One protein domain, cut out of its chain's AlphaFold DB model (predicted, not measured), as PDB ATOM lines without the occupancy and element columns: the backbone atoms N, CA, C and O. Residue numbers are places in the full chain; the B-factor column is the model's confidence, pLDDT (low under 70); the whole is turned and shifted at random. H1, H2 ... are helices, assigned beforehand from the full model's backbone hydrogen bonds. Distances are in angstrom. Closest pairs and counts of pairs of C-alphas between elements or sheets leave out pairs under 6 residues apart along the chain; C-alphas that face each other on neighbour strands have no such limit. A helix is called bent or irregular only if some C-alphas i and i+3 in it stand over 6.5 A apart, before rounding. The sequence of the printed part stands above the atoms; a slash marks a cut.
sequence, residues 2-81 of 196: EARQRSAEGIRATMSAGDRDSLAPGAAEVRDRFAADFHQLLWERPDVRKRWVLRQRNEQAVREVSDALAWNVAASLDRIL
ATOM      1  N   GLU A   2     -15.040  52.728  12.178       55.75
ATOM      2  CA  GLU A   2     -14.264  52.750  13.439       55.75
ATOM      3  C   GLU A   2     -15.096  52.842  14.734       55.75
ATOM      4  O   GLU A   2     -14.818  52.134  15.697       55.75
ATOM      5  N   ALA A   3     -16.165  53.649  14.767       60.69
ATOM      6  CA  ALA A   3     -17.039  53.747  15.948       60.69
ATOM      7  C   ALA A   3     -17.740  52.416  16.292       60.69
ATOM      8  O   ALA A   3     -18.063  52.165  17.448       60.69
ATOM      9  N   ARG A   4     -17.947  51.547  15.292       59.41
ATOM     10  CA  ARG A   4     -18.505  50.202  15.486       59.41
ATOM     11  C   ARG A   4     -17.452  49.227  16.011       59.41
ATOM     12  O   ARG A   4     -17.802  48.314  16.740       59.41
ATOM     13  N   GLN A   5     -16.183  49.439  15.669       62.31
ATOM     14  CA  GLN A   5     -15.064  48.604  16.107       62.31
ATOM     15  C   GLN A   5     -14.681  48.864  17.573       62.31
ATOM     16  O   GLN A   5     -14.275  47.944  18.270       62.31
ATOM     17  N   ARG A   6     -14.885  50.095  18.060       69.06
ATOM     18  CA  ARG A   6     -14.691  50.481  19.472       69.06
ATOM     19  C   ARG A   6     -15.934  50.280  20.357       69.06
ATOM     20  O   ARG A   6     -15.920  50.668  21.521       69.06
ATOM     21  N   SER A   7     -17.026  49.719  19.828       78.12
ATOM     22  CA  SER A   7     -18.175  49.324  20.657       78.12
ATOM     23  C   SER A   7     -17.843  48.053  21.446       78.12
ATOM     24  O   SER A   7     -16.962  47.297  21.042       78.12
ATOM     25  N   ALA A   8     -18.573  47.769  22.532       76.19
ATOM     26  CA  ALA A   8     -18.404  46.524  23.294       76.19
ATOM     27  C   ALA A   8     -18.472  45.271  22.395       76.19
ATOM     28  O   ALA A   8     -17.692  44.335  22.552       76.19
ATOM     29  N   GLU A   9     -19.364  45.288  21.400       78.06
ATOM     30  CA  GLU A   9     -19.498  44.225  20.402       78.06
ATOM     31  C   GLU A   9     -18.296  44.170  19.447       78.06
ATOM     32  O   GLU A   9     -17.793  43.087  19.165       78.06
ATOM     33  N   GLY A  10     -17.793  45.320  18.986       80.12
ATOM     34  CA  GLY A  10     -16.615  45.397  18.118       80.12
ATOM     35  C   GLY A  10     -15.324  44.947  18.805       80.12
ATOM     36  O   GLY A  10     -14.518  44.247  18.194       80.12
ATOM     37  N   ILE A  11     -15.159  45.276  20.087       85.50
ATOM     38  CA  ILE A  11     -14.021  44.845  20.910       85.50
ATOM     39  C   ILE A  11     -14.060  43.333  21.097       85.50
ATOM     40  O   ILE A  11     -13.065  42.656  20.849       85.50
ATOM     41  N   ARG A  12     -15.227  42.794  21.472       84.75
ATOM     42  CA  ARG A  12     -15.416  41.349  21.605       84.75
ATOM     43  C   ARG A  12     -15.140  40.639  20.284       84.75
ATOM     44  O   ARG A  12     -14.366  39.697  20.268       84.75
ATOM     45  N   ALA A  13     -15.696  41.125  19.175       86.06
ATOM     46  CA  ALA A  13     -15.463  40.545  17.854       86.06
ATOM     47  C   ALA A  13     -13.982  40.581  17.443       86.06
ATOM     48  O   ALA A  13     -13.489  39.611  16.876       86.06
ATOM     49  N   THR A  14     -13.270  41.668  17.753       89.56
ATOM     50  CA  THR A  14     -11.832  41.793  17.472       89.56
ATOM     51  C   THR A  14     -11.023  40.784  18.285       89.56
ATOM     52  O   THR A  14     -10.171  40.098  17.736       89.56
ATOM     53  N   MET A  15     -11.316  40.657  19.581       92.19
ATOM     54  CA  MET A  15     -10.570  39.775  20.486       92.19
ATOM     55  C   MET A  15     -10.913  38.296  20.308       92.19
ATOM     56  O   MET A  15     -10.075  37.440  20.559       92.19
ATOM     57  N   SER A  16     -12.125  37.993  19.857       90.50
ATOM     58  CA  SER A  16     -12.577  36.636  19.550       90.50
ATOM     59  C   SER A  16     -12.209  36.170  18.137       90.50
ATOM     60  O   SER A  16     -12.564  35.056  17.742       90.50
ATOM     61  N   ALA A  17     -11.558  37.020  17.336       86.06
ATOM     62  CA  ALA A  17     -11.224  36.695  15.958       86.06
ATOM     63  C   ALA A  17     -10.262  35.498  15.910       86.06
ATOM     64  O   ALA A  17      -9.170  35.538  16.467       86.06
ATOM     65  N   GLY A  18     -10.674  34.431  15.223       81.81
ATOM     66  CA  GLY A  18      -9.864  33.223  15.038       81.81
ATOM     67  C   GLY A  18     -10.208  32.056  15.965       81.81
ATOM     68  O   GLY A  18      -9.774  30.940  15.684       81.81
ATOM     69  N   ASP A  19     -11.030  32.255  17.002       90.94
ATOM     70  CA  ASP A  19     -11.566  31.134  17.780       90.94
ATOM     71  C   ASP A  19     -12.804  30.521  17.106       90.94
ATOM     72  O   ASP A  19     -13.700  31.225  16.631       90.94
ATOM     73  N   ARG A  20     -12.881  29.184  17.109       87.94
ATOM     74  CA  ARG A  20     -13.972  28.419  16.475       87.94
ATOM     75  C   ARG A  20     -15.360  28.721  17.050       87.94
ATOM     76  O   ARG A  20     -16.346  28.596  16.334       87.94
ATOM     77  N   ASP A  21     -15.425  29.139  18.312       87.50
ATOM     78  CA  ASP A  21     -16.658  29.436  19.037       87.50
ATOM     79  C   ASP A  21     -16.814  30.943  19.296       87.50
ATOM     80  O   ASP A  21     -17.682  31.357  20.066       87.50
ATOM     81  N   SER A  22     -15.983  31.778  18.653       90.12
ATOM     82  CA  SER A  22     -15.928  33.229  18.880       90.12
ATOM     83  C   SER A  22     -15.709  33.600  20.356       90.12
ATOM     84  O   SER A  22     -16.231  34.613  20.841       90.12
ATOM     85  N   LEU A  23     -14.933  32.796  21.086       91.69
ATOM     86  CA  LEU A  23     -14.533  33.085  22.460       91.69
ATOM     87  C   LEU A  23     -13.333  34.038  22.494       91.69
ATOM     88  O   LEU A  23     -12.444  33.962  21.651       91.69
ATOM     89  N   ALA A  24     -13.297  34.913  23.504       93.25
ATOM     90  CA  ALA A  24     -12.104  35.703  23.800       93.25
ATOM     91  C   ALA A  24     -10.928  34.769  24.162       93.25
ATOM     92  O   ALA A  24     -11.182  33.655  24.633       93.25
ATOM     93  N   PRO A  25      -9.659  35.193  24.015       93.88
ATOM     94  CA  PRO A  25      -8.513  34.287  24.114       93.88
ATOM     95  C   PRO A  25      -8.461  33.515  25.439       93.88
ATOM     96  O   PRO A  25      -8.340  32.294  25.441       93.88
ATOM     97  N   GLY A  26      -8.686  34.196  26.566       93.50
ATOM     98  CA  GLY A  26      -8.725  33.551  27.882       93.50
ATOM     99  C   GLY A  26      -9.918  32.606  28.050       93.50
ATOM    100  O   GLY A  26      -9.801  31.539  28.644       93.50
ATOM    101  N   ALA A  27     -11.072  32.934  27.465       94.06
ATOM    102  CA  ALA A  27     -12.227  32.037  27.477       94.06
ATOM    103  C   ALA A  27     -11.993  30.778  26.616       94.06
ATOM    104  O   ALA A  27     -12.415  29.687  27.002       94.06
ATOM    105  N   ALA A  28     -11.288  30.906  25.489       95.19
ATOM    106  CA  ALA A  28     -10.868  29.774  24.669       95.19
ATOM    107  C   ALA A  28      -9.867  28.878  25.420       95.19
ATOM    108  O   ALA A  28     -10.035  27.661  25.437       95.19
ATOM    109  N   GLU A  29      -8.900  29.464  26.133       94.44
ATOM    110  CA  GLU A  29      -7.975  28.719  27.001       94.44
ATOM    111  C   GLU A  29      -8.716  27.942  28.103       94.44
ATOM    112  O   GLU A  29      -8.419  26.768  28.348       94.44
ATOM    113  N   VAL A  30      -9.719  28.561  28.740       95.19
ATOM    114  CA  VAL A  30     -10.590  27.894  29.721       95.19
ATOM    115  C   VAL A  30     -11.327  26.720  29.073       95.19
ATOM    116  O   VAL A  30     -11.309  25.620  29.628       95.19
ATOM    117  N   ARG A  31     -11.936  26.911  27.894       96.19
ATOM    118  CA  ARG A  31     -12.594  25.822  27.151       96.19
ATOM    119  C   ARG A  31     -11.617  24.674  26.910       96.19
ATOM    120  O   ARG A  31     -11.929  23.532  27.224       96.19
ATOM    121  N   ASP A  32     -10.441  24.958  26.373       96.50
ATOM    122  CA  ASP A  32      -9.500  23.914  25.966       96.50
ATOM    123  C   ASP A  32      -8.951  23.147  27.180       96.50
ATOM    124  O   ASP A  32      -8.828  21.919  27.143       96.50
ATOM    125  N   ARG A  33      -8.722  23.846  28.301       96.81
ATOM    126  CA  ARG A  33      -8.346  23.228  29.578       96.81
ATOM    127  C   ARG A  33      -9.442  22.302  30.102       96.81
ATOM    128  O   ARG A  33      -9.178  21.129  30.358       96.81
ATOM    129  N   PHE A  34     -10.669  22.805  30.236       97.44
ATOM    130  CA  PHE A  34     -11.771  22.015  30.786       97.44
ATOM    131  C   PHE A  34     -12.185  20.868  29.861       97.44
ATOM    132  O   PHE A  34     -12.598  19.824  30.353       97.44
ATOM    133  N   ALA A  35     -12.036  21.007  28.542       97.88
ATOM    134  CA  ALA A  35     -12.285  19.918  27.602       97.88
ATOM    135  C   ALA A  35     -11.333  18.744  27.864       97.88
ATOM    136  O   ALA A  35     -11.770  17.592  27.933       97.88
ATOM    137  N   ALA A  36     -10.045  19.036  28.083       97.75
ATOM    138  CA  ALA A  36      -9.056  18.031  28.458       97.75
ATOM    139  C   ALA A  36      -9.373  17.396  29.824       97.75
ATOM    140  O   ALA A  36      -9.373  16.168  29.939       97.75
ATOM    141  N   ASP A  37      -9.715  18.207  30.827       97.94
ATOM    142  CA  ASP A  37     -10.023  17.728  32.179       97.94
ATOM    143  C   ASP A  37     -11.288  16.852  32.205       97.94
ATOM    144  O   ASP A  37     -11.299  15.772  32.805       97.94
ATOM    145  N   PHE A  38     -12.353  17.268  31.512       98.00
ATOM    146  CA  PHE A  38     -13.581  16.481  31.387       98.00
ATOM    147  C   PHE A  38     -13.342  15.191  30.612       98.00
ATOM    148  O   PHE A  38     -13.825  14.141  31.038       98.00
ATOM    149  N   HIS A  39     -12.545  15.224  29.543       97.81
ATOM    150  CA  HIS A  39     -12.195  14.010  28.815       97.81
ATOM    151  C   HIS A  39     -11.412  13.033  29.702       97.81
ATOM    152  O   HIS A  39     -11.753  11.851  29.779       97.81
ATOM    153  N   GLN A  40     -10.411  13.519  30.441       96.81
ATOM    154  CA  GLN A  40      -9.651  12.703  31.388       96.81
ATOM    155  C   GLN A  40     -10.561  12.106  32.474       96.81
ATOM    156  O   GLN A  40     -10.449  10.926  32.818       96.81
ATOM    157  N   LEU A  41     -11.505  12.891  32.991       96.25
ATOM    158  CA  LEU A  41     -12.459  12.442  34.003       96.25
ATOM    159  C   LEU A  41     -13.435  11.383  33.470       96.25
ATOM    160  O   LEU A  41     -13.740  10.420  34.178       96.25
ATOM    161  N   LEU A  42     -13.953  11.571  32.255       96.12
ATOM    162  CA  LEU A  42     -15.050  10.777  31.698       96.12
ATOM    163  C   LEU A  42     -14.574   9.539  30.930       96.12
ATOM    164  O   LEU A  42     -15.255   8.509  30.969       96.12
ATOM    165  N   TRP A  43     -13.425   9.628  30.252       95.62
ATOM    166  CA  TRP A  43     -12.851   8.541  29.465       95.62
ATOM    167  C   TRP A  43     -11.751   7.813  30.227       95.62
ATOM    168  O   TRP A  43     -11.895   6.621  30.487       95.62
ATOM    169  N   GLU A  44     -10.677   8.482  30.647       93.69
ATOM    170  CA  GLU A  44      -9.473   7.800  31.161       93.69
ATOM    171  C   GLU A  44      -9.704   7.005  32.450       93.69
ATOM    172  O   GLU A  44      -8.985   6.052  32.740       93.69
ATOM    173  N   ARG A  45     -10.778   7.308  33.181       94.56
ATOM    174  CA  ARG A  45     -11.193   6.588  34.386       94.56
ATOM    175  C   ARG A  45     -12.103   5.391  34.083       94.56
ATOM    176  O   ARG A  45     -13.278   5.590  33.760       94.56
ATOM    177  N   PRO A  46     -11.653   4.131  34.266       92.06
ATOM    178  CA  PRO A  46     -12.463   2.953  33.938       92.06
ATOM    179  C   PRO A  46     -13.770   2.857  34.740       92.06
ATOM    180  O   PRO A  46     -14.785   2.364  34.239       92.06
ATOM    181  N   ASP A  47     -13.770   3.346  35.984       94.38
ATOM    182  CA  ASP A  47     -14.929   3.363  36.879       94.38
ATOM    183  C   ASP A  47     -16.029   4.342  36.442       94.38
ATOM    184  O   ASP A  47     -17.201   4.126  36.770       94.38
ATOM    185  N   VAL A  48     -15.658   5.380  35.688       92.88
ATOM    186  CA  VAL A  48     -16.570   6.354  35.075       92.88
ATOM    187  C   VAL A  48     -16.945   5.906  33.665       92.88
ATOM    188  O   VAL A  48     -18.130   5.845  33.345       92.88
ATOM    189  N   ARG A  49     -15.968   5.463  32.862       93.19
ATOM    190  CA  ARG A  49     -16.167   4.956  31.494       93.19
ATOM    191  C   ARG A  49     -17.228   3.861  31.428       93.19
ATOM    192  O   ARG A  49     -18.055   3.840  30.520       93.19
ATOM    193  N   LYS A  50     -17.264   2.958  32.414       93.94
ATOM    194  CA  LYS A  50     -18.266   1.878  32.479       93.94
ATOM    195  C   LYS A  50     -19.703   2.351  32.751       93.94
ATOM    196  O   LYS A  50     -20.615   1.552  32.581       93.94
ATOM    197  N   ARG A  51     -19.905   3.602  33.186       93.56
ATOM    198  CA  ARG A  51     -21.231   4.193  33.461       93.56
ATOM    199  C   ARG A  51     -21.930   4.685  32.192       93.56
ATOM    200  O   ARG A  51     -23.132   4.928  32.221       93.56
ATOM    201  N   TRP A  52     -21.196   4.822  31.090       93.88
ATOM    202  CA  TRP A  52     -21.762   5.170  29.794       93.88
ATOM    203  C   TRP A  52     -22.620   4.027  29.253       93.88
ATOM    204  O   TRP A  52     -22.244   2.854  29.332       93.88
ATOM    205  N   VAL A  53     -23.763   4.370  28.652       93.25
ATOM    206  CA  VAL A  53     -24.593   3.397  27.928       93.25
ATOM    207  C   VAL A  53     -23.749   2.771  26.818       93.25
ATOM    208  O   VAL A  53     -23.105   3.495  26.066       93.25
ATOM    209  N   LEU A  54     -23.779   1.438  26.685       89.75
ATOM    210  CA  LEU A  54     -22.871   0.670  25.816       89.75
ATOM    211  C   LEU A  54     -22.719   1.242  24.398       89.75
ATOM    212  O   LEU A  54     -21.597   1.350  23.914       89.75
ATOM    213  N   ARG A  55     -23.819   1.670  23.763       91.06
ATOM    214  CA  ARG A  55     -23.806   2.252  22.406       91.06
ATOM    215  C   ARG A  55     -23.009   3.562  22.289       91.06
ATOM    216  O   ARG A  55     -22.543   3.877  21.205       91.06
ATOM    217  N   GLN A  56     -22.870   4.310  23.386       90.06
ATOM    218  CA  GLN A  56     -22.135   5.579  23.466       90.06
ATOM    219  C   GLN A  56     -20.802   5.452  24.216       90.06
ATOM    220  O   GLN A  56     -20.135   6.448  24.464       90.06
ATOM    221  N   ARG A  57     -20.387   4.239  24.601       92.38
ATOM    222  CA  ARG A  57     -19.122   4.014  25.312       92.38
ATOM    223  C   ARG A  57     -17.955   3.934  24.323       92.38
ATOM    224  O   ARG A  57     -17.329   2.886  24.176       92.38
ATOM    225  N   ASN A  58     -17.692   5.039  23.639       94.31
ATOM    226  CA  ASN A  58     -16.567   5.220  22.729       94.31
ATOM    227  C   ASN A  58     -15.934   6.599  22.957       94.31
ATOM    228  O   ASN A  58     -16.608   7.518  23.417       94.31
ATOM    229  N   GLU A  59     -14.647   6.727  22.651       95.44
ATOM    230  CA  GLU A  59     -13.864   7.930  22.958       95.44
ATOM    231  C   GLU A  59     -14.417   9.180  22.273       95.44
ATOM    232  O   GLU A  59     -14.513  10.233  22.896       95.44
ATOM    233  N   GLN A  60     -14.862   9.050  21.020       95.31
ATOM    234  CA  GLN A  60     -15.409  10.162  20.251       95.31
ATOM    235  C   GLN A  60     -16.650  10.765  20.922       95.31
ATOM    236  O   GLN A  60     -16.692  11.971  21.149       95.31
ATOM    237  N   ALA A  61     -17.622   9.938  21.312       95.12
ATOM    238  CA  ALA A  61     -18.827  10.400  21.998       95.12
ATOM    239  C   ALA A  61     -18.505  11.062  23.350       95.12
ATOM    240  O   ALA A  61     -19.141  12.044  23.734       95.12
ATOM    241  N   VAL A  62     -17.500  10.557  24.078       95.56
ATOM    242  CA  VAL A  62     -17.052  11.189  25.328       95.56
ATOM    243  C   VAL A  62     -16.382  12.535  25.065       95.56
ATOM    244  O   VAL A  62     -16.606  13.483  25.820       95.56
ATOM    245  N   ARG A  63     -15.597  12.641  23.992       96.50
ATOM    246  CA  ARG A  63     -14.946  13.888  23.588       96.50
ATOM    247  C   ARG A  63     -15.957  14.961  23.208       96.50
ATOM    248  O   ARG A  63     -15.861  16.061  23.730       96.50
ATOM    249  N   GLU A  64     -16.983  14.615  22.433       96.12
ATOM    250  CA  GLU A  64     -18.078  15.531  22.079       96.12
ATOM    251  C   GLU A  64     -18.792  16.091  23.322       96.12
ATOM    252  O   GLU A  64     -19.039  17.292  23.419       96.12
ATOM    253  N   VAL A  65     -19.078  15.243  24.318       96.56
ATOM    254  CA  VAL A  65     -19.677  15.693  25.588       96.56
ATOM    255  C   VAL A  65     -18.707  16.555  26.395       96.56
ATOM    256  O   VAL A  65     -19.123  17.550  26.982       96.56
ATOM    257  N   SER A  66     -17.423  16.196  26.426       97.69
ATOM    258  CA  SER A  66     -16.392  16.956  27.143       97.69
ATOM    259  C   SER A  66     -16.228  18.358  26.554       97.69
ATOM    260  O   SER A  66     -16.234  19.335  27.301       97.69
ATOM    261  N   ASP A  67     -16.183  18.460  25.224       97.44
ATOM    262  CA  ASP A  67     -16.120  19.726  24.491       97.44
ATOM    263  C   ASP A  67     -17.369  20.582  24.759       97.44
ATOM    264  O   ASP A  67     -17.252  21.773  25.048       97.44
ATOM    265  N   ALA A  68     -18.565  19.981  24.744       96.50
ATOM    266  CA  ALA A  68     -19.815  20.693  25.023       96.50
ATOM    267  C   ALA A  68     -19.889  21.226  26.467       96.50
ATOM    268  O   ALA A  68     -20.336  22.354  26.697       96.50
ATOM    269  N   LEU A  69     -19.440  20.436  27.449       96.94
ATOM    270  CA  LEU A  69     -19.364  20.867  28.847       96.94
ATOM    271  C   LEU A  69     -18.353  22.002  29.021       96.94
ATOM    272  O   LEU A  69     -18.645  22.991  29.691       96.94
ATOM    273  N   ALA A  70     -17.186  21.888  28.394       97.06
ATOM    274  CA  ALA A  70     -16.147  22.902  28.474       97.06
ATOM    275  C   ALA A  70     -16.561  24.220  27.816       97.06
ATOM    276  O   ALA A  70     -16.338  25.291  28.382       97.06
ATOM    277  N   TRP A  71     -17.239  24.149  26.668       95.75
ATOM    278  CA  TRP A  71     -17.846  25.317  26.042       95.75
ATOM    279  C   TRP A  71     -18.853  25.992  26.978       95.75
ATOM    280  O   TRP A  71     -18.838  27.212  27.116       95.75
ATOM    281  N   ASN A  72     -19.687  25.218  27.686       95.12
ATOM    282  CA  ASN A  72     -20.650  25.780  28.634       95.12
ATOM    283  C   ASN A  72     -19.970  26.545  29.781       95.12
ATOM    284  O   ASN A  72     -20.454  27.615  30.158       95.12
ATOM    285  N   VAL A  73     -18.847  26.030  30.297       94.81
ATOM    286  CA  VAL A  73     -18.026  26.712  31.314       94.81
ATOM    287  C   VAL A  73     -17.475  28.026  30.761       94.81
ATOM    288  O   VAL A  73     -17.693  29.075  31.365       94.81
ATOM    289  N   ALA A  74     -16.826  27.986  29.594       93.69
ATOM    290  CA  ALA A  74     -16.228  29.165  28.967       93.69
ATOM    291  C   ALA A  74     -17.269  30.248  28.627       93.69
ATOM    292  O   ALA A  74     -17.073  31.424  28.931       93.69
ATOM    293  N   ALA A  75     -18.417  29.855  28.072       90.19
ATOM    294  CA  ALA A  75     -19.515  30.766  27.748       90.19
ATOM    295  C   ALA A  75     -20.215  31.341  28.996       90.19
ATOM    296  O   ALA A  75     -20.887  32.368  28.914       90.19
ATOM    297  N   SER A  76     -20.061  30.692  30.156       89.81
ATOM    298  CA  SER A  76     -20.676  31.099  31.423       89.81
ATOM    299  C   SER A  76     -19.691  31.750  32.395       89.81
ATOM    300  O   SER A  76     -20.031  31.894  33.570       89.81
ATOM    301  N   LEU A  77     -18.501  32.167  31.943       87.94
ATOM    302  CA  LEU A  77     -17.471  32.748  32.813       87.94
ATOM    303  C   LEU A  77     -17.982  33.911  33.669       87.94
ATOM    304  O   LEU A  77     -17.695  33.946  34.858       87.94
ATOM    305  N   ASP A  78     -18.822  34.793  33.120       85.88
ATOM    306  CA  ASP A  78     -19.394  35.927  33.870       85.88
ATOM    307  C   ASP A  78     -20.319  35.498  35.030       85.88
ATOM    308  O   ASP A  78     -20.502  36.230  36.001       85.88
ATOM    309  N   ARG A  79     -20.880  34.279  34.977       86.88
ATOM    310  CA  ARG A  79     -21.653  33.697  36.091       86.88
ATOM    311  C   ARG A  79     -20.761  33.111  37.181       86.88
ATOM    312  O   ARG A  79     -21.216  32.967  38.312       86.88
ATOM    313  N   ILE A  80     -19.537  32.722  36.829       87.50
ATOM    314  CA  ILE A  80     -18.550  32.154  37.753       87.50
ATOM    315  C   ILE A  80     -17.790  33.288  38.438       87.50
ATOM    316  O   ILE A  80     -17.591  33.259  39.651       87.50
ATOM    317  N   LEU A  81     -17.400  34.297  37.661       86.12
ATOM    318  CA  LEU A  81     -16.679  35.458  38.133       86.12
ATOM    319  C   LEU A  81     -17.352  36.740  37.611       86.12
ATOM    320  O   LEU A  81     -17.297  37.006  36.411       86.12
TER     321      LEU A  81
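What this domain is: This is residues 2 to 81 of the 196 residues of an uncharacterized protein of Streptomyces sp. 2233.5 (UniProt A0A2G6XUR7). Two long helices, H3 and H5, run side by side in opposite ways, slightly crossed, as the body of the model; the short helix H4 and the loop of residues 50 to 58 make the turn at one end. Beyond the other end of this pair, H1 and H2 form a thin arm that adds to the length, and little H6 turns off from the end of H5. The printed part has 80 residues with six named helices in the order H1, H2, H3, H4, H5, H6 and no named strand, so its class is all helix. The whole is loose, with a radius of gyration of the C-alphas of 16.3 A, and the C-alphas span 54 by 23 by 15 A.

How they stand to each other: H1, residues 2 to 5, and H2, residues 8 to 15, only just touch, with 3 pairs of C-alphas within 8 A, and only at the corner; the closest C-alphas are those of Arg 4 and Gly 10, 5.8 A apart. H2 is close to but not clearly touching H3, residues 25 to 44; their closest C-alphas, of Met 15 and Pro 25, are 6.9 A apart. These two run the same way at a steep tilt of 65 degrees. With residues 41 to 43 alone, H3 touches H4, residues 46 to 49, only at the corner; the closest C-alphas are those of Trp 43 and Arg 49, 5.3 A apart. H3 also touches H5, residues 59 to 75, with 37 pairs of C-alphas within 8 A, the closest being those of Arg 31 and Ala 70, 4.8 A apart. They run opposite ways at a steep tilt of 35.3 degrees, only just beyond shallow. H5 and H6, residues 77 to 80, meet only through their link. Among the pairs that are apart are H4 and H5, H1 and H3, and H2 and H5. In H2, H3 and H5 every O i to N i+4 pair is within hydrogen-bond range; H1, H4 and H6 are too short for such a pair, and the one O i to N i+3 pair of H4 is not within range.

Where its parts are: H1 begins at C-alpha 2, (-14.264, 52.750, 13.439). H2 is 10.7 A long from first to last C-alpha. H3, the longest helix, measures 27.4 A from C-alpha 25 at (-8.513, 34.287, 24.114) to C-alpha 44; it is neither bent nor irregular, but only just: C-alphas 41 and 44 are 6.2 A apart. H5 measures 24.0 A and ends at C-alpha 75, (-19.515, 30.766, 27.748).

The domain as a whole: The two C-alphas farthest apart, those of Glu 2 and Asp 47, are 54.7 A apart. The printed part has no cut, and no link is long. The mean pLDDT of the printed part is 90.3; residues 2 to 6 are under 70.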